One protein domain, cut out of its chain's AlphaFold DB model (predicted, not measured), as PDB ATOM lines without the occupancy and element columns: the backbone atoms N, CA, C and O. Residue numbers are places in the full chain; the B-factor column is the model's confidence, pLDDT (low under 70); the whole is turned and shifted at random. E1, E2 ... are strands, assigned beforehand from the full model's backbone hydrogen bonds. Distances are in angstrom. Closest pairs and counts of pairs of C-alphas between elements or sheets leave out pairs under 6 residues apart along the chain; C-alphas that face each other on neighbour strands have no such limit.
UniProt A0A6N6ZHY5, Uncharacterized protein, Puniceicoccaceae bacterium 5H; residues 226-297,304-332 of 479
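AT A GLANCE: This is residues 226 to 297 and 304 to 332 of the 479 residues of an uncharacterized protein of Puniceicoccaceae bacterium 5H (UniProt A0A6N6ZHY5). The chain is wound in stacked turns, a short flattened solenoid in which E1 with E2, then E3, E4 and E5 each go out along one wall and fold back along the other. E6 continues the first wall, and E7, E8 and E9 extend it further as an antiparallel row, without a second wall facing them. The printed part has 101 residues, with no named helix and nine named strands, E1 to E9 in chain order, forming one branched, mixed sheet; the class is all strand. The whole is compact, with a radius of gyration of the C-alphas of 12.5 A and spans of 34 by 25 by 19 A.

IN THESE COORDINATES: The longest strand by residues is E6, residues 280 to 291, 13.7 A from first to last C-alpha; it bends by 148 degrees at residue 283. Before it come E5, residues 266 to 276, 11.4 A, bending by 151 degrees at 273; E4, residues 252 to 262, 9.1 A, bending by 169 degrees at 259; and E3, residues 240 to 248, 6.0 A, bending by 159 degrees at 243. E1, residues 226 to 228, begins at C-alpha 226 (-47.230, 36.883, 40.995), and E2 is residues 232 to 234. E7, residues 305 to 312, is 15.1 A long and bends by 76 degrees at 309. E8 is residues 321 to 324, and E9, residues 329 to 331, ends at C-alpha 331 (-26.892, 16.800, 23.830).

HOW THE PARTS SIT: The sheet is twisted, with C-alphas up to 6.7 A off its best plane. E5 has E4 on one side and E6 on the other, both parallel to it; N 273 and O 258 are 2.7 A apart, and N 288 and O 269 2.8 A. E3 and E4 are parallel at 3 degrees, with N 259 and O 244 2.8 A apart. On the other side of E3 lie both E1 and E2, parallel to it in staggered pairing: N 242 and O 227 are 2.8 A apart, N 247 and O 232 also 2.8 A. E6 and E7 are antiparallel at 172 degrees, with N 287 and O 308 2.9 A apart. E7, E8 and E9 form a meander, each strand the antiparallel neighbour of the one before. In the hairpin of E7 and E8, N 323 and O 307 are 2.8 A apart; in that of E8 and E9, N 330 and O 322 are 2.8 A apart. E1 and E9, both edge strands, are apart.

THE WHOLE: The two C-alphas farthest apart are those of Asp 236 and Asp 326, 36.0 A. Residues 298 to 303, in the link from E6 to E7, are not printed; C-alphas 297 and 304 are 11.3 A apart across this cut. Of the links that are printed whole, E7 to E8 is short and the others are tight. Mean pLDDT of the printed part is 72.5; 37 residues are under 70, among them 272 to 285, 289 to 297 and 311 to 319.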
ATOM      1  N   ILE A 226     -48.084  36.096  41.890       79.94
ATOM      2  CA  ILE A 226     -47.230  36.883  40.995       79.94
ATOM      3  C   ILE A 226     -46.612  37.985  41.839       79.94
ATOM      4  O   ILE A 226     -47.315  38.891  42.288       79.94
ATOM      5  N   GLU A 227     -45.301  37.925  42.032       82.06
ATOM      6  CA  GLU A 227     -44.562  38.939  42.770       82.06
ATOM      7  C   GLU A 227     -43.620  39.702  41.848       82.06
ATOM      8  O   GLU A 227     -42.776  39.123  41.164       82.06
ATOM      9  N   ALA A 228     -43.741  41.029  41.851       83.88
ATOM     10  CA  ALA A 228     -42.887  41.918  41.081       83.88
ATOM     11  C   ALA A 228     -42.180  42.905  42.017       83.88
ATOM     12  O   ALA A 228     -42.835  43.660  42.735       83.88
ATOM     13  N   GLY A 229     -40.847  42.929  42.011       79.75
ATOM     14  CA  GLY A 229     -40.098  43.813  42.901       79.75
ATOM     15  C   GLY A 229     -38.585  43.626  42.855       79.75
ATOM     16  O   GLY A 229     -38.057  42.703  42.243       79.75
ATOM     17  N   ASN A 230     -37.855  44.526  43.509       78.69
ATOM     18  CA  ASN A 230     -36.407  44.413  43.665       78.69
ATOM     19  C   ASN A 230     -36.099  43.396  44.786       78.69
ATOM     20  O   ASN A 230     -35.754  43.794  45.893       78.69
ATOM     21  N   GLY A 231     -36.312  42.103  44.507       81.62
ATOM     22  CA  GLY A 231     -36.342  41.029  45.510       81.62
ATOM     23  C   GLY A 231     -37.729  40.396  45.641       81.62
ATOM     24  O   GLY A 231     -38.321  40.477  46.709       81.62
ATOM     25  N   SER A 232     -38.264  39.830  44.558       84.50
ATOM     26  CA  SER A 232     -39.529  39.080  44.582       84.50
ATOM     27  C   SER A 232     -39.290  37.632  45.002       84.50
ATOM     28  O   SER A 232     -38.296  37.034  44.585       84.50
ATOM     29  N   SER A 233     -40.170  37.078  45.836       84.56
ATOM     30  CA  SER A 233     -40.051  35.716  46.352       84.56
ATOM     31  C   SER A 233     -41.423  35.092  46.576       84.56
ATOM     32  O   SER A 233     -42.050  35.338  47.596       84.56
ATOM     33  N   THR A 234     -41.856  34.213  45.680       83.50
ATOM     34  CA  THR A 234     -43.065  33.399  45.877       83.50
ATOM     35  C   THR A 234     -42.663  31.967  46.203       83.50
ATOM     36  O   THR A 234     -41.734  31.451  45.595       83.50
ATOM     37  N   GLU A 235     -43.328  31.317  47.155       81.88
ATOM     38  CA  GLU A 235     -43.120  29.890  47.477       81.88
ATOM     39  C   GLU A 235     -44.273  29.006  46.967       81.88
ATOM     40  O   GLU A 235     -44.289  27.796  47.192       81.88
ATOM     41  N   ASP A 236     -45.248  29.602  46.279       79.50
ATOM     42  CA  ASP A 236     -46.469  28.919  45.876       79.50
ATOM     43  C   ASP A 236     -46.259  27.998  44.671       79.50
ATOM     44  O   ASP A 236     -45.600  28.349  43.693       79.50
ATOM     45  N   ASN A 237     -46.943  26.849  44.664       78.75
ATOM     46  CA  ASN A 237     -47.097  26.051  43.447       78.75
ATOM     47  C   ASN A 237     -47.802  26.885  42.363       78.75
ATOM     48  O   ASN A 237     -48.961  27.273  42.516       78.75
ATOM     49  N   GLY A 238     -47.107  27.134  41.255       80.25
ATOM     50  CA  GLY A 238     -47.542  28.029  40.182       80.25
ATOM     51  C   GLY A 238     -46.970  29.446  40.287       80.25
ATOM     52  O   GLY A 238     -47.388  30.302  39.514       80.25
ATOM     53  N   GLY A 239     -46.080  29.735  41.238       83.56
ATOM     54  CA  GLY A 239     -45.577  31.079  41.500       83.56
ATOM     55  C   GLY A 239     -44.768  31.683  40.343       83.56
ATOM     56  O   GLY A 239     -43.957  31.010  39.703       83.56
ATOM     57  N   ILE A 240     -44.968  32.979  40.091       85.31
ATOM     58  CA  ILE A 240     -44.182  33.786  39.154       85.31
ATOM     59  C   ILE A 240     -43.483  34.920  39.914       85.31
ATOM     60  O   ILE A 240     -44.140  35.834  40.408       85.31
ATOM     61  N   ALA A 241     -42.152  34.918  39.953       86.56
ATOM     62  CA  ALA A 241     -41.355  36.012  40.512       86.56
ATOM     63  C   ALA A 241     -40.652  36.810  39.408       86.56
ATOM     64  O   ALA A 241     -39.933  36.258  38.578       86.56
ATOM     65  N   VAL A 242     -40.815  38.132  39.399       87.00
ATOM     66  CA  VAL A 242     -40.143  39.037  38.452       87.00
ATOM     67  C   VAL A 242     -39.387  40.115  39.219       87.00
ATOM     68  O   VAL A 242     -39.965  40.795  40.066       87.00
ATOM     69  N   GLY A 243     -38.091  40.296  38.969       84.62
ATOM     70  CA  GLY A 243     -37.295  41.222  39.776       84.62
ATOM     71  C   GLY A 243     -35.813  41.271  39.444       84.62
ATOM     72  O   GLY A 243     -35.313  40.485  38.657       84.62
ATOM     73  N   HIS A 244     -35.051  42.181  40.055       80.75
ATOM     74  CA  HIS A 244     -33.583  42.104  39.956       80.75
ATOM     75  C   HIS A 244     -33.063  40.837  40.648       80.75
ATOM     76  O   HIS A 244     -32.193  40.159  40.109       80.75
ATOM     77  N   THR A 245     -33.628  40.517  41.812       83.69
ATOM     78  CA  THR A 245     -33.528  39.209  42.456       83.69
ATOM     79  C   THR A 245     -34.932  38.612  42.462       83.69
ATOM     80  O   THR A 245     -35.849  39.289  42.923       83.69
ATOM     81  N   ALA A 246     -35.107  37.416  41.905       84.81
ATOM     82  CA  ALA A 246     -36.407  36.759  41.779       84.81
ATOM     83  C   ALA A 246     -36.297  35.298  42.225       84.81
ATOM     84  O   ALA A 246     -35.463  34.561  41.697       84.81
ATOM     85  N   ILE A 247     -37.116  34.908  43.199       84.75
ATOM     86  CA  ILE A 247     -37.183  33.561  43.763       84.75
ATOM     87  C   ILE A 247     -38.597  33.018  43.532       84.75
ATOM     88  O   ILE A 247     -39.563  33.615  43.990       84.75
ATOM     89  N   ALA A 248     -38.747  31.917  42.803       84.38
ATOM     90  CA  ALA A 248     -40.039  31.241  42.661       84.38
ATOM     91  C   ALA A 248     -39.919  29.780  43.105       84.38
ATOM     92  O   ALA A 248     -39.306  28.966  42.423       84.38
ATOM     93  N   GLY A 249     -40.461  29.453  44.271       80.81
ATOM     94  CA  GLY A 249     -40.600  28.100  44.792       80.81
ATOM     95  C   GLY A 249     -41.836  27.383  44.248       80.81
ATOM     96  O   GLY A 249     -42.617  27.947  43.486       80.81
ATOM     97  N   GLY A 250     -41.988  26.120  44.646       77.44
ATOM     98  CA  GLY A 250     -43.095  25.254  44.241       77.44
ATOM     99  C   GLY A 250     -42.793  24.343  43.045       77.44
ATOM    100  O   GLY A 250     -41.745  24.430  42.404       77.44
ATOM    101  N   THR A 251     -43.736  23.442  42.764       74.56
ATOM    102  CA  THR A 251     -43.694  22.447  41.676       74.56
ATOM    103  C   THR A 251     -43.657  23.091  40.289       74.56
ATOM    104  O   THR A 251     -42.922  22.654  39.408       74.56
ATOM    105  N   TYR A 252     -44.450  24.145  40.089       78.31
ATOM    106  CA  TYR A 252     -44.519  24.908  38.843       78.31
ATOM    107  C   TYR A 252     -44.064  26.325  39.146       78.31
ATOM    108  O   TYR A 252     -44.807  27.068  39.777       78.31
ATOM    109  N   ALA A 253     -42.860  26.705  38.749       82.25
ATOM    110  CA  ALA A 253     -42.309  27.998  39.132       82.25
ATOM    111  C   ALA A 253     -41.721  28.724  37.928       82.25
ATOM    112  O   ALA A 253     -41.015  28.139  37.107       82.25
ATOM    113  N   ALA A 254     -41.986  30.022  37.820       82.06
ATOM    114  CA  ALA A 254     -41.325  30.863  36.838       82.06
ATOM    115  C   ALA A 254     -40.634  32.028  37.533       82.06
ATOM    116  O   ALA A 254     -41.247  32.750  38.313       82.06
ATOM    117  N   ALA A 255     -39.359  32.239  37.238       84.12
ATOM    118  CA  ALA A 255     -38.640  33.373  37.790       84.12
ATOM    119  C   ALA A 255     -37.860  34.106  36.698       84.12
ATOM    120  O   ALA A 255     -37.198  33.492  35.856       84.12
ATOM    121  N   PHE A 256     -37.941  35.436  36.708       84.50
ATOM    122  CA  PHE A 256     -37.333  36.297  35.698       84.50
ATOM    123  C   PHE A 256     -36.580  37.449  36.351       84.50
ATOM    124  O   PHE A 256     -37.151  38.203  37.141       84.50
ATOM    125  N   GLY A 257     -35.301  37.624  36.013       84.62
ATOM    126  CA  GLY A 257     -34.494  38.635  36.685       84.62
ATOM    127  C   GLY A 257     -33.002  38.648  36.398       84.62
ATOM    128  O   GLY A 257     -32.511  37.987  35.492       84.62
ATOM    129  N   LYS A 258     -32.242  39.419  37.183       74.94
ATOM    130  CA  LYS A 258     -30.774  39.387  37.097       74.94
ATOM    131  C   LYS A 258     -30.220  38.199  37.872       74.94
ATOM    132  O   LYS A 258     -29.449  37.445  37.305       74.94
ATOM    133  N   ASN A 259     -30.623  38.042  39.130       78.38
ATOM    134  CA  ASN A 259     -30.263  36.929  40.001       78.38
ATOM    135  C   ASN A 259     -31.520  36.111  40.243       78.38
ATOM    136  O   ASN A 259     -32.449  36.589  40.892       78.38
ATOM    137  N   VAL A 260     -31.571  34.918  39.679       79.19
ATOM    138  CA  VAL A 260     -32.823  34.177  39.625       79.19
ATOM    139  C   VAL A 260     -32.646  32.817  40.246       79.19
ATOM    140  O   VAL A 260     -31.663  32.136  39.957       79.19
ATOM    141  N   LEU A 261     -33.604  32.454  41.084       78.38
ATOM    142  CA  LEU A 261     -33.710  31.163  41.718       78.38
ATOM    143  C   LEU A 261     -35.120  30.634  41.495       78.38
ATOM    144  O   LEU A 261     -36.088  31.354  41.716       78.38
ATOM    145  N   ALA A 262     -35.254  29.393  41.052       71.62
ATOM    146  CA  ALA A 262     -36.569  28.788  40.996       71.62
ATOM    147  C   ALA A 262     -36.542  27.290  41.303       71.62
ATOM    148  O   ALA A 262     -35.473  26.673  41.295       71.62
ATOM    149  N   GLY A 263     -37.720  26.777  41.660       71.31
ATOM    150  CA  GLY A 263     -37.954  25.472  42.268       71.31
ATOM    151  C   GLY A 263     -37.541  24.252  41.428       71.31
ATOM    152  O   GLY A 263     -37.085  24.396  40.292       71.31
ATOM    153  N   PRO A 264     -37.667  23.045  42.012       58.75
ATOM    154  CA  PRO A 264     -37.051  21.812  41.511       58.75
ATOM    155  C   PRO A 264     -37.716  21.146  40.299       58.75
ATOM    156  O   PRO A 264     -37.011  20.482  39.548       58.75
ATOM    157  N   GLU A 265     -39.037  21.240  40.129       63.94
ATOM    158  CA  GLU A 265     -39.770  20.285  39.275       63.94
ATOM    159  C   GLU A 265     -39.974  20.793  37.837       63.94
ATOM    160  O   GLU A 265     -39.315  20.313  36.921       63.94
ATOM    161  N   MET A 266     -40.849  21.777  37.609       56.53
ATOM    162  CA  MET A 266     -41.122  22.337  36.279       56.53
ATOM    163  C   MET A 266     -40.911  23.843  36.286       56.53
ATOM    164  O   MET A 266     -41.767  24.617  36.734       56.53
ATOM    165  N   THR A 267     -39.769  24.254  35.751       65.62
ATOM    166  CA  THR A 267     -39.270  25.597  36.010       65.62
ATOM    167  C   THR A 267     -38.927  26.325  34.725       65.62
ATOM    168  O   THR A 267     -38.160  25.823  33.901       65.62
ATOM    169  N   LEU A 268     -39.495  27.523  34.563       74.88
ATOM    170  CA  LEU A 268     -39.140  28.455  33.500       74.88
ATOM    171  C   LEU A 268     -38.305  29.586  34.092       74.88
ATOM    172  O   LEU A 268     -38.829  30.435  34.813       74.88
ATOM    173  N   VAL A 269     -37.009  29.610  33.794       75.25
ATOM    174  CA  VAL A 269     -36.103  30.602  34.394       75.25
ATOM    175  C   VAL A 269     -35.418  31.442  33.341       75.25
ATOM    176  O   VAL A 269     -34.811  30.900  32.422       75.25
ATOM    177  N   GLY A 270     -35.491  32.763  33.501       74.38
ATOM    178  CA  GLY A 270     -34.875  33.728  32.597       74.38
ATOM    179  C   GLY A 270     -34.007  34.746  33.327       74.38
ATOM    180  O   GLY A 270     -34.552  35.586  34.042       74.38
ATOM    181  N   GLY A 271     -32.682  34.742  33.138       70.06
ATOM    182  CA  GLY A 271     -31.849  35.757  33.792       70.06
ATOM    183  C   GLY A 271     -30.354  35.783  33.487       70.06
ATOM    184  O   GLY A 271     -29.848  34.987  32.711       70.06
ATOM    185  N   ASN A 272     -29.636  36.738  34.084       60.28
ATOM    186  CA  ASN A 272     -28.203  36.950  33.811       60.28
ATOM    187  C   ASN A 272     -27.262  36.202  34.781       60.28
ATOM    188  O   ASN A 272     -26.077  36.063  34.520       60.28
ATOM    189  N   ASN A 273     -27.792  35.763  35.919       62.69
ATOM    190  CA  ASN A 273     -27.152  34.934  36.934       62.69
ATOM    191  C   ASN A 273     -28.213  33.965  37.461       62.69
ATOM    192  O   ASN A 273     -28.736  34.120  38.570       62.69
ATOM    193  N   VAL A 274     -28.596  33.010  36.626       64.25
ATOM    194  CA  VAL A 274     -29.569  31.995  37.030       64.25
ATOM    195  C   VAL A 274     -28.868  30.925  37.864       64.25
ATOM    196  O   VAL A 274     -27.869  30.350  37.427       64.25
ATOM    197  N   ARG A 275     -29.403  30.651  39.056       66.31
ATOM    198  CA  ARG A 275     -29.035  29.516  39.903       66.31
ATOM    199  C   ARG A 275     -30.261  28.625  40.067       66.31
ATOM    200  O   ARG A 275     -31.313  29.094  40.475       66.31
ATOM    201  N   LEU A 276     -30.122  27.341  39.774       62.16
ATOM    202  CA  LEU A 276     -31.150  26.336  40.047       62.16
ATOM    203  C   LEU A 276     -30.723  25.607  41.326       62.16
ATOM    204  O   LEU A 276     -29.666  24.982  41.324       62.16
ATOM    205  N   GLU A 277     -31.459  25.748  42.436       57.69
ATOM    206  CA  GLU A 277     -31.018  25.206  43.743       57.69
ATOM    207  C   GLU A 277     -31.068  23.686  43.836       57.69
ATOM    208  O   GLU A 277     -30.280  23.108  44.576       57.69
ATOM    209  N   ALA A 278     -31.966  23.047  43.095       50.38
ATOM    210  CA  ALA A 278     -32.210  21.611  43.201       50.38
ATOM    211  C   ALA A 278     -31.903  20.846  41.903       50.38
ATOM    212  O   ALA A 278     -32.107  19.637  41.818       50.38
ATOM    213  N   GLY A 279     -31.389  21.548  40.890       52.59
ATOM    214  CA  GLY A 279     -31.345  21.041  39.525       52.59
ATOM    215  C   GLY A 279     -32.735  20.824  38.914       52.59
ATOM    216  O   GLY A 279     -33.757  21.132  39.517       52.59
ATOM    217  N   TYR A 280     -32.744  20.356  37.673       51.09
ATOM    218  CA  TYR A 280     -33.900  20.049  36.832       51.09
ATOM    219  C   TYR A 280     -34.519  18.696  37.258       51.09
ATOM    220  O   TYR A 280     -34.402  17.704  36.539       51.09
ATOM    221  N   ALA A 281     -35.103  18.581  38.450       43.91
ATOM    222  CA  ALA A 281     -35.594  17.290  38.938       43.91
ATOM    223  C   ALA A 281     -36.781  16.784  38.088       43.91
ATOM    224  O   ALA A 281     -37.854  17.375  38.092       43.91
ATOM    225  N   ASP A 282     -36.549  15.689  37.353       45.50
ATOM    226  CA  ASP A 282     -37.483  14.787  36.651       45.50
ATOM    227  C   ASP A 282     -38.518  15.358  35.653       45.50
ATOM    228  O   ASP A 282     -39.063  14.592  34.854       45.50
ATOM    229  N   ALA A 283     -38.767  16.669  35.601       46.16
ATOM    230  CA  ALA A 283     -39.856  17.249  34.816       46.16
ATOM    231  C   ALA A 283     -39.419  18.457  33.962       46.16
ATOM    232  O   ALA A 283     -39.915  19.566  34.103       46.16
ATOM    233  N   GLY A 284     -38.510  18.226  33.007       55.50
ATOM    234  CA  GLY A 284     -38.347  19.075  31.814       55.50
ATOM    235  C   GLY A 284     -38.271  20.588  32.063       55.50
ATOM    236  O   GLY A 284     -39.056  21.347  31.492       55.50
ATOM    237  N   ALA A 285     -37.327  21.039  32.889       63.59
ATOM    238  CA  ALA A 285     -37.138  22.463  33.123       63.59
ATOM    239  C   ALA A 285     -36.484  23.151  31.905       63.59
ATOM    240  O   ALA A 285     -35.614  22.608  31.214       63.59
ATOM    241  N   VAL A 286     -36.939  24.375  31.632       70.88
ATOM    242  CA  VAL A 286     -36.452  25.224  30.542       70.88
ATOM    243  C   VAL A 286     -35.825  26.451  31.164       70.88
ATOM    244  O   VAL A 286     -36.493  27.278  31.783       70.88
ATOM    245  N   ALA A 287     -34.527  26.598  30.966       68.56
ATOM    246  CA  ALA A 287     -33.799  27.740  31.468       68.56
ATOM    247  C   ALA A 287     -33.153  28.492  30.302       68.56
ATOM    248  O   ALA A 287     -32.511  27.905  29.430       68.56
ATOM    249  N   PHE A 288     -33.276  29.816  30.308       72.56
ATOM    250  CA  PHE A 288     -32.621  30.698  29.351       72.56
ATOM    251  C   PHE A 288     -31.889  31.848  30.050       72.56
ATOM    252  O   PHE A 288     -32.346  32.398  31.050       72.56
ATOM    253  N   GLY A 289     -30.743  32.242  29.498       66.88
ATOM    254  CA  GLY A 289     -29.920  33.338  30.006       66.88
ATOM    255  C   GLY A 289     -28.528  32.897  30.451       66.88
ATOM    256  O   GLY A 289     -28.139  31.757  30.235       66.88
ATOM    257  N   GLN A 290     -27.733  33.811  31.003       61.72
ATOM    258  CA  GLN A 290     -26.348  33.510  31.366       61.72
ATOM    259  C   GLN A 290     -26.323  32.766  32.712       61.72
ATOM    260  O   GLN A 290     -26.748  33.283  33.749       61.72
ATOM    261  N   PHE A 291     -25.859  31.517  32.693       64.50
ATOM    262  CA  PHE A 291     -25.819  30.671  33.886       64.50
ATOM    263  C   PHE A 291     -24.448  30.734  34.547       64.50
ATOM    264  O   PHE A 291     -23.437  30.374  33.944       64.50
ATOM    265  N   ASN A 292     -24.425  31.094  35.828       59.06
ATOM    266  CA  ASN A 292     -23.315  30.731  36.698       59.06
ATOM    267  C   ASN A 292     -23.665  29.387  37.322       59.06
ATOM    268  O   ASN A 292     -24.271  29.319  38.390       59.06
ATOM    269  N   LEU A 293     -23.317  28.308  36.624       57.06
ATOM    270  CA  LEU A 293     -23.408  26.964  37.178       57.06
ATOM    271  C   LEU A 293     -22.405  26.840  38.322       57.06
ATOM    272  O   LEU A 293     -21.221  26.568  38.124       57.06
ATOM    273  N   ALA A 294     -22.884  27.083  39.536       45.69
ATOM    274  CA  ALA A 294     -22.143  26.801  40.749       45.69
ATOM    275  C   ALA A 294     -21.938  25.280  40.834       45.69
ATOM    276  O   ALA A 294     -22.861  24.562  41.198       45.69
ATOM    277  N   GLY A 295     -20.760  24.790  40.441       46.78
ATOM    278  CA  GLY A 295     -20.411  23.368  40.552       46.78
ATOM    279  C   GLY A 295     -19.398  22.857  39.527       46.78
ATOM    280  O   GLY A 295     -18.630  21.957  39.842       46.78
ATOM    281  N   THR A 296     -19.300  23.461  38.339       45.56
ATOM    282  CA  THR A 296     -18.351  23.011  37.295       45.56
ATOM    283  C   THR A 296     -17.004  23.736  37.336       45.56
ATOM    284  O   THR A 296     -16.235  23.673  36.385       45.56
ATOM    285  N   SER A 297     -16.662  24.391  38.451       38.25
ATOM    286  CA  SER A 297     -15.389  25.110  38.651       38.25
ATOM    287  C   SER A 297     -14.154  24.199  38.796       38.25
ATOM    288  O   SER A 297     -13.101  24.637  39.266       38.25
ATOM    289  N   LYS A 304     -19.987  29.040  29.198       79.62
ATOM    290  CA  LYS A 304     -21.178  29.486  29.933       79.62
ATOM    291  C   LYS A 304     -22.412  29.083  29.144       79.62
ATOM    292  O   LYS A 304     -22.544  29.497  27.996       79.62
ATOM    293  N   PRO A 305     -23.338  28.300  29.714       78.94
ATOM    294  CA  PRO A 305     -24.578  28.039  29.019       78.94
ATOM    295  C   PRO A 305     -25.365  29.339  28.854       78.94
ATOM    296  O   PRO A 305     -25.309  30.233  29.704       78.94
ATOM    297  N   ILE A 306     -26.102  29.416  27.752       82.50
ATOM    298  CA  ILE A 306     -27.062  30.483  27.445       82.50
ATOM    299  C   ILE A 306     -28.488  29.943  27.299       82.50
ATOM    300  O   ILE A 306     -29.462  30.690  27.408       82.50
ATOM    301  N   PHE A 307     -28.620  28.638  27.061       82.12
ATOM    302  CA  PHE A 307     -29.896  27.954  26.911       82.12
ATOM    303  C   PHE A 307     -29.759  26.503  27.358       82.12
ATOM    304  O   PHE A 307     -28.840  25.809  26.925       82.12
ATOM    305  N   VAL A 308     -30.669  26.053  28.215       79.38
ATOM    306  CA  VAL A 308     -30.729  24.669  28.677       79.38
ATOM    307  C   VAL A 308     -32.174  24.196  28.641       79.38
ATOM    308  O   VAL A 308     -33.058  24.841  29.206       79.38
ATOM    309  N   VAL A 309     -32.408  23.057  27.999       82.69
ATOM    310  CA  VAL A 309     -33.692  22.352  28.021       82.69
ATOM    311  C   VAL A 309     -33.428  20.908  28.392       82.69
ATOM    312  O   VAL A 309     -32.682  20.230  27.691       82.69
ATOM    313  N   GLY A 310     -34.051  20.433  29.463       73.56
ATOM    314  CA  GLY A 310     -34.000  19.024  29.827       73.56
ATOM    315  C   GLY A 310     -34.222  18.782  31.309       73.56
ATOM    316  O   GLY A 310     -34.669  19.659  32.047       73.56
ATOM    317  N   SER A 311     -33.927  17.557  31.716       68.12
ATOM    318  CA  SER A 311     -33.981  17.082  33.097       68.12
ATOM    319  C   SER A 311     -32.568  16.881  33.667       68.12
ATOM    320  O   SER A 311     -31.564  17.021  32.970       68.12
ATOM    321  N   GLY A 312     -32.487  16.582  34.961       61.25
ATOM    322  CA  GLY A 312     -31.260  16.252  35.680       61.25
ATOM    323  C   GLY A 312     -30.882  17.230  36.794       61.25
ATOM    324  O   GLY A 312     -31.181  18.412  36.741       61.25
ATOM    325  N   SER A 313     -30.211  16.759  37.840       63.34
ATOM    326  CA  SER A 313     -29.840  17.592  38.988       63.34
ATOM    327  C   SER A 313     -28.692  18.572  38.659       63.34
ATOM    328  O   SER A 313     -28.141  18.572  37.553       63.34
ATOM    329  N   SER A 314     -28.295  19.422  39.619       58.97
ATOM    330  CA  SER A 314     -27.061  20.224  39.500       58.97
ATOM    331  C   SER A 314     -25.828  19.355  39.232       58.97
ATOM    332  O   SER A 314     -24.878  19.828  38.600       58.97
ATOM    333  N   ASP A 315     -25.891  18.096  39.670       60.19
ATOM    334  CA  ASP A 315     -24.779  17.155  39.718       60.19
ATOM    335  C   ASP A 315     -24.870  16.093  38.598       60.19
ATOM    336  O   ASP A 315     -23.840  15.600  38.148       60.19
ATOM    337  N   GLU A 316     -26.070  15.786  38.084       62.75
ATOM    338  CA  GLU A 316     -26.303  14.810  37.006       62.75
ATOM    339  C   GLU A 316     -27.316  15.337  35.977       62.75
ATOM    340  O   GLU A 316     -28.527  15.211  36.156       62.75
ATOM    341  N   ARG A 317     -26.840  15.897  34.857       62.22
ATOM    342  CA  ARG A 317     -27.700  16.384  33.760       62.22
ATOM    343  C   ARG A 317     -28.056  15.269  32.781       62.22
ATOM    344  O   ARG A 317     -27.453  15.163  31.710       62.22
ATOM    345  N   LYS A 318     -29.029  14.437  33.145       62.53
ATOM    346  CA  LYS A 318     -29.554  13.384  32.264       62.53
ATOM    347  C   LYS A 318     -30.544  13.979  31.262       62.53
ATOM    348  O   LYS A 318     -31.535  14.590  31.651       62.53
ATOM    349  N   ASP A 319     -30.264  13.801  29.972       69.81
ATOM    350  CA  ASP A 319     -31.127  14.245  28.864       69.81
ATOM    351  C   ASP A 319     -31.265  15.773  28.700       69.81
ATOM    352  O   ASP A 319     -32.295  16.280  28.252       69.81
ATOM    353  N   ALA A 320     -30.213  16.533  29.024       77.19
ATOM    354  CA  ALA A 320     -30.176  17.975  28.780       77.19
ATOM    355  C   ALA A 320     -29.587  18.333  27.405       77.19
ATOM    356  O   ALA A 320     -28.502  17.879  27.031       77.19
ATOM    357  N   PHE A 321     -30.276  19.215  26.682       84.06
ATOM    358  CA  PHE A 321     -29.736  19.974  25.561       84.06
ATOM    359  C   PHE A 321     -29.253  21.336  26.059       84.06
ATOM    360  O   PHE A 321     -30.037  22.136  26.573       84.06
ATOM    361  N   VAL A 322     -27.958  21.595  25.909       83.75
ATOM    362  CA  VAL A 322     -27.286  22.805  26.389       83.75
ATOM    363  C   VAL A 322     -26.664  23.536  25.205       83.75
ATOM    364  O   VAL A 322     -25.915  22.923  24.452       83.75
ATOM    365  N   ILE A 323     -26.928  24.835  25.061       85.12
ATOM    366  CA  ILE A 323     -26.201  25.733  24.152       85.12
ATOM    367  C   ILE A 323     -25.326  26.656  24.995       85.12
ATOM    368  O   ILE A 323     -25.805  27.253  25.964       85.12
ATOM    369  N   TYR A 324     -24.066  26.785  24.602       86.44
ATOM    370  CA  TYR A 324     -23.064  27.629  25.241       86.44
ATOM    371  C   TYR A 324     -22.901  28.974  24.520       86.44
ATOM    372  O   TYR A 324     -23.327  29.155  23.378       86.44
ATOM    373  N   ASP A 325     -22.303  29.943  25.208       86.00
ATOM    374  CA  ASP A 325     -22.054  31.300  24.716       86.00
ATOM    375  C   ASP A 325     -21.089  31.364  23.524       86.00
ATOM    376  O   ASP A 325     -21.193  32.270  22.698       86.00
ATOM    377  N   ASP A 326     -20.204  30.376  23.386       85.94
ATOM    378  CA  ASP A 326     -19.333  30.189  22.220       85.94
ATOM    379  C   ASP A 326     -20.047  29.575  20.994       85.94
ATOM    380  O   ASP A 326     -19.435  29.388  19.942       85.94
ATOM    381  N   GLY A 327     -21.346  29.273  21.110       86.44
ATOM    382  CA  GLY A 327     -22.161  28.649  20.068       86.44
ATOM    383  C   GLY A 327     -22.035  27.126  19.989       86.44
ATOM    384  O   GLY A 327     -22.722  26.508  19.171       86.44
ATOM    385  N   SER A 328     -21.200  26.502  20.827       86.62
ATOM    386  CA  SER A 328     -21.170  25.046  20.962       86.62
ATOM    387  C   SER A 328     -22.437  24.538  21.655       86.62
ATOM    388  O   SER A 328     -23.142  25.278  22.347       86.62
ATOM    389  N   TYR A 329     -22.752  23.260  21.460       87.50
ATOM    390  CA  TYR A 329     -23.882  22.619  22.121       87.50
ATOM    391  C   TYR A 329     -23.507  21.230  22.635       87.50
ATOM    392  O   TYR A 329     -22.585  20.591  22.131       87.50
ATOM    393  N   GLN A 330     -24.236  20.768  23.645       84.44
ATOM    394  CA  GLN A 330     -24.132  19.428  24.211       84.44
ATOM    395  C   GLN A 330     -25.528  18.810  24.267       84.44
ATOM    396  O   GLN A 330     -26.474  19.454  24.717       84.44
ATOM    397  N   LEU A 331     -25.653  17.569  23.800       82.19
ATOM    398  CA  LEU A 331     -26.892  16.800  23.830       82.19
ATOM    399  C   LEU A 331     -26.664  15.559  24.696       82.19
ATOM    400  O   LEU A 331     -25.982  14.653  24.242       82.19
ATOM    401  N   GLY A 332     -27.216  15.552  25.914       72.69
ATOM    402  CA  GLY A 332     -27.273  14.401  26.822       72.69
ATOM    403  C   GLY A 332     -25.914  13.832  27.245       72.69
ATOM    404  O   GLY A 332     -25.211  13.207  26.459       72.69
TER     405      GLY A 332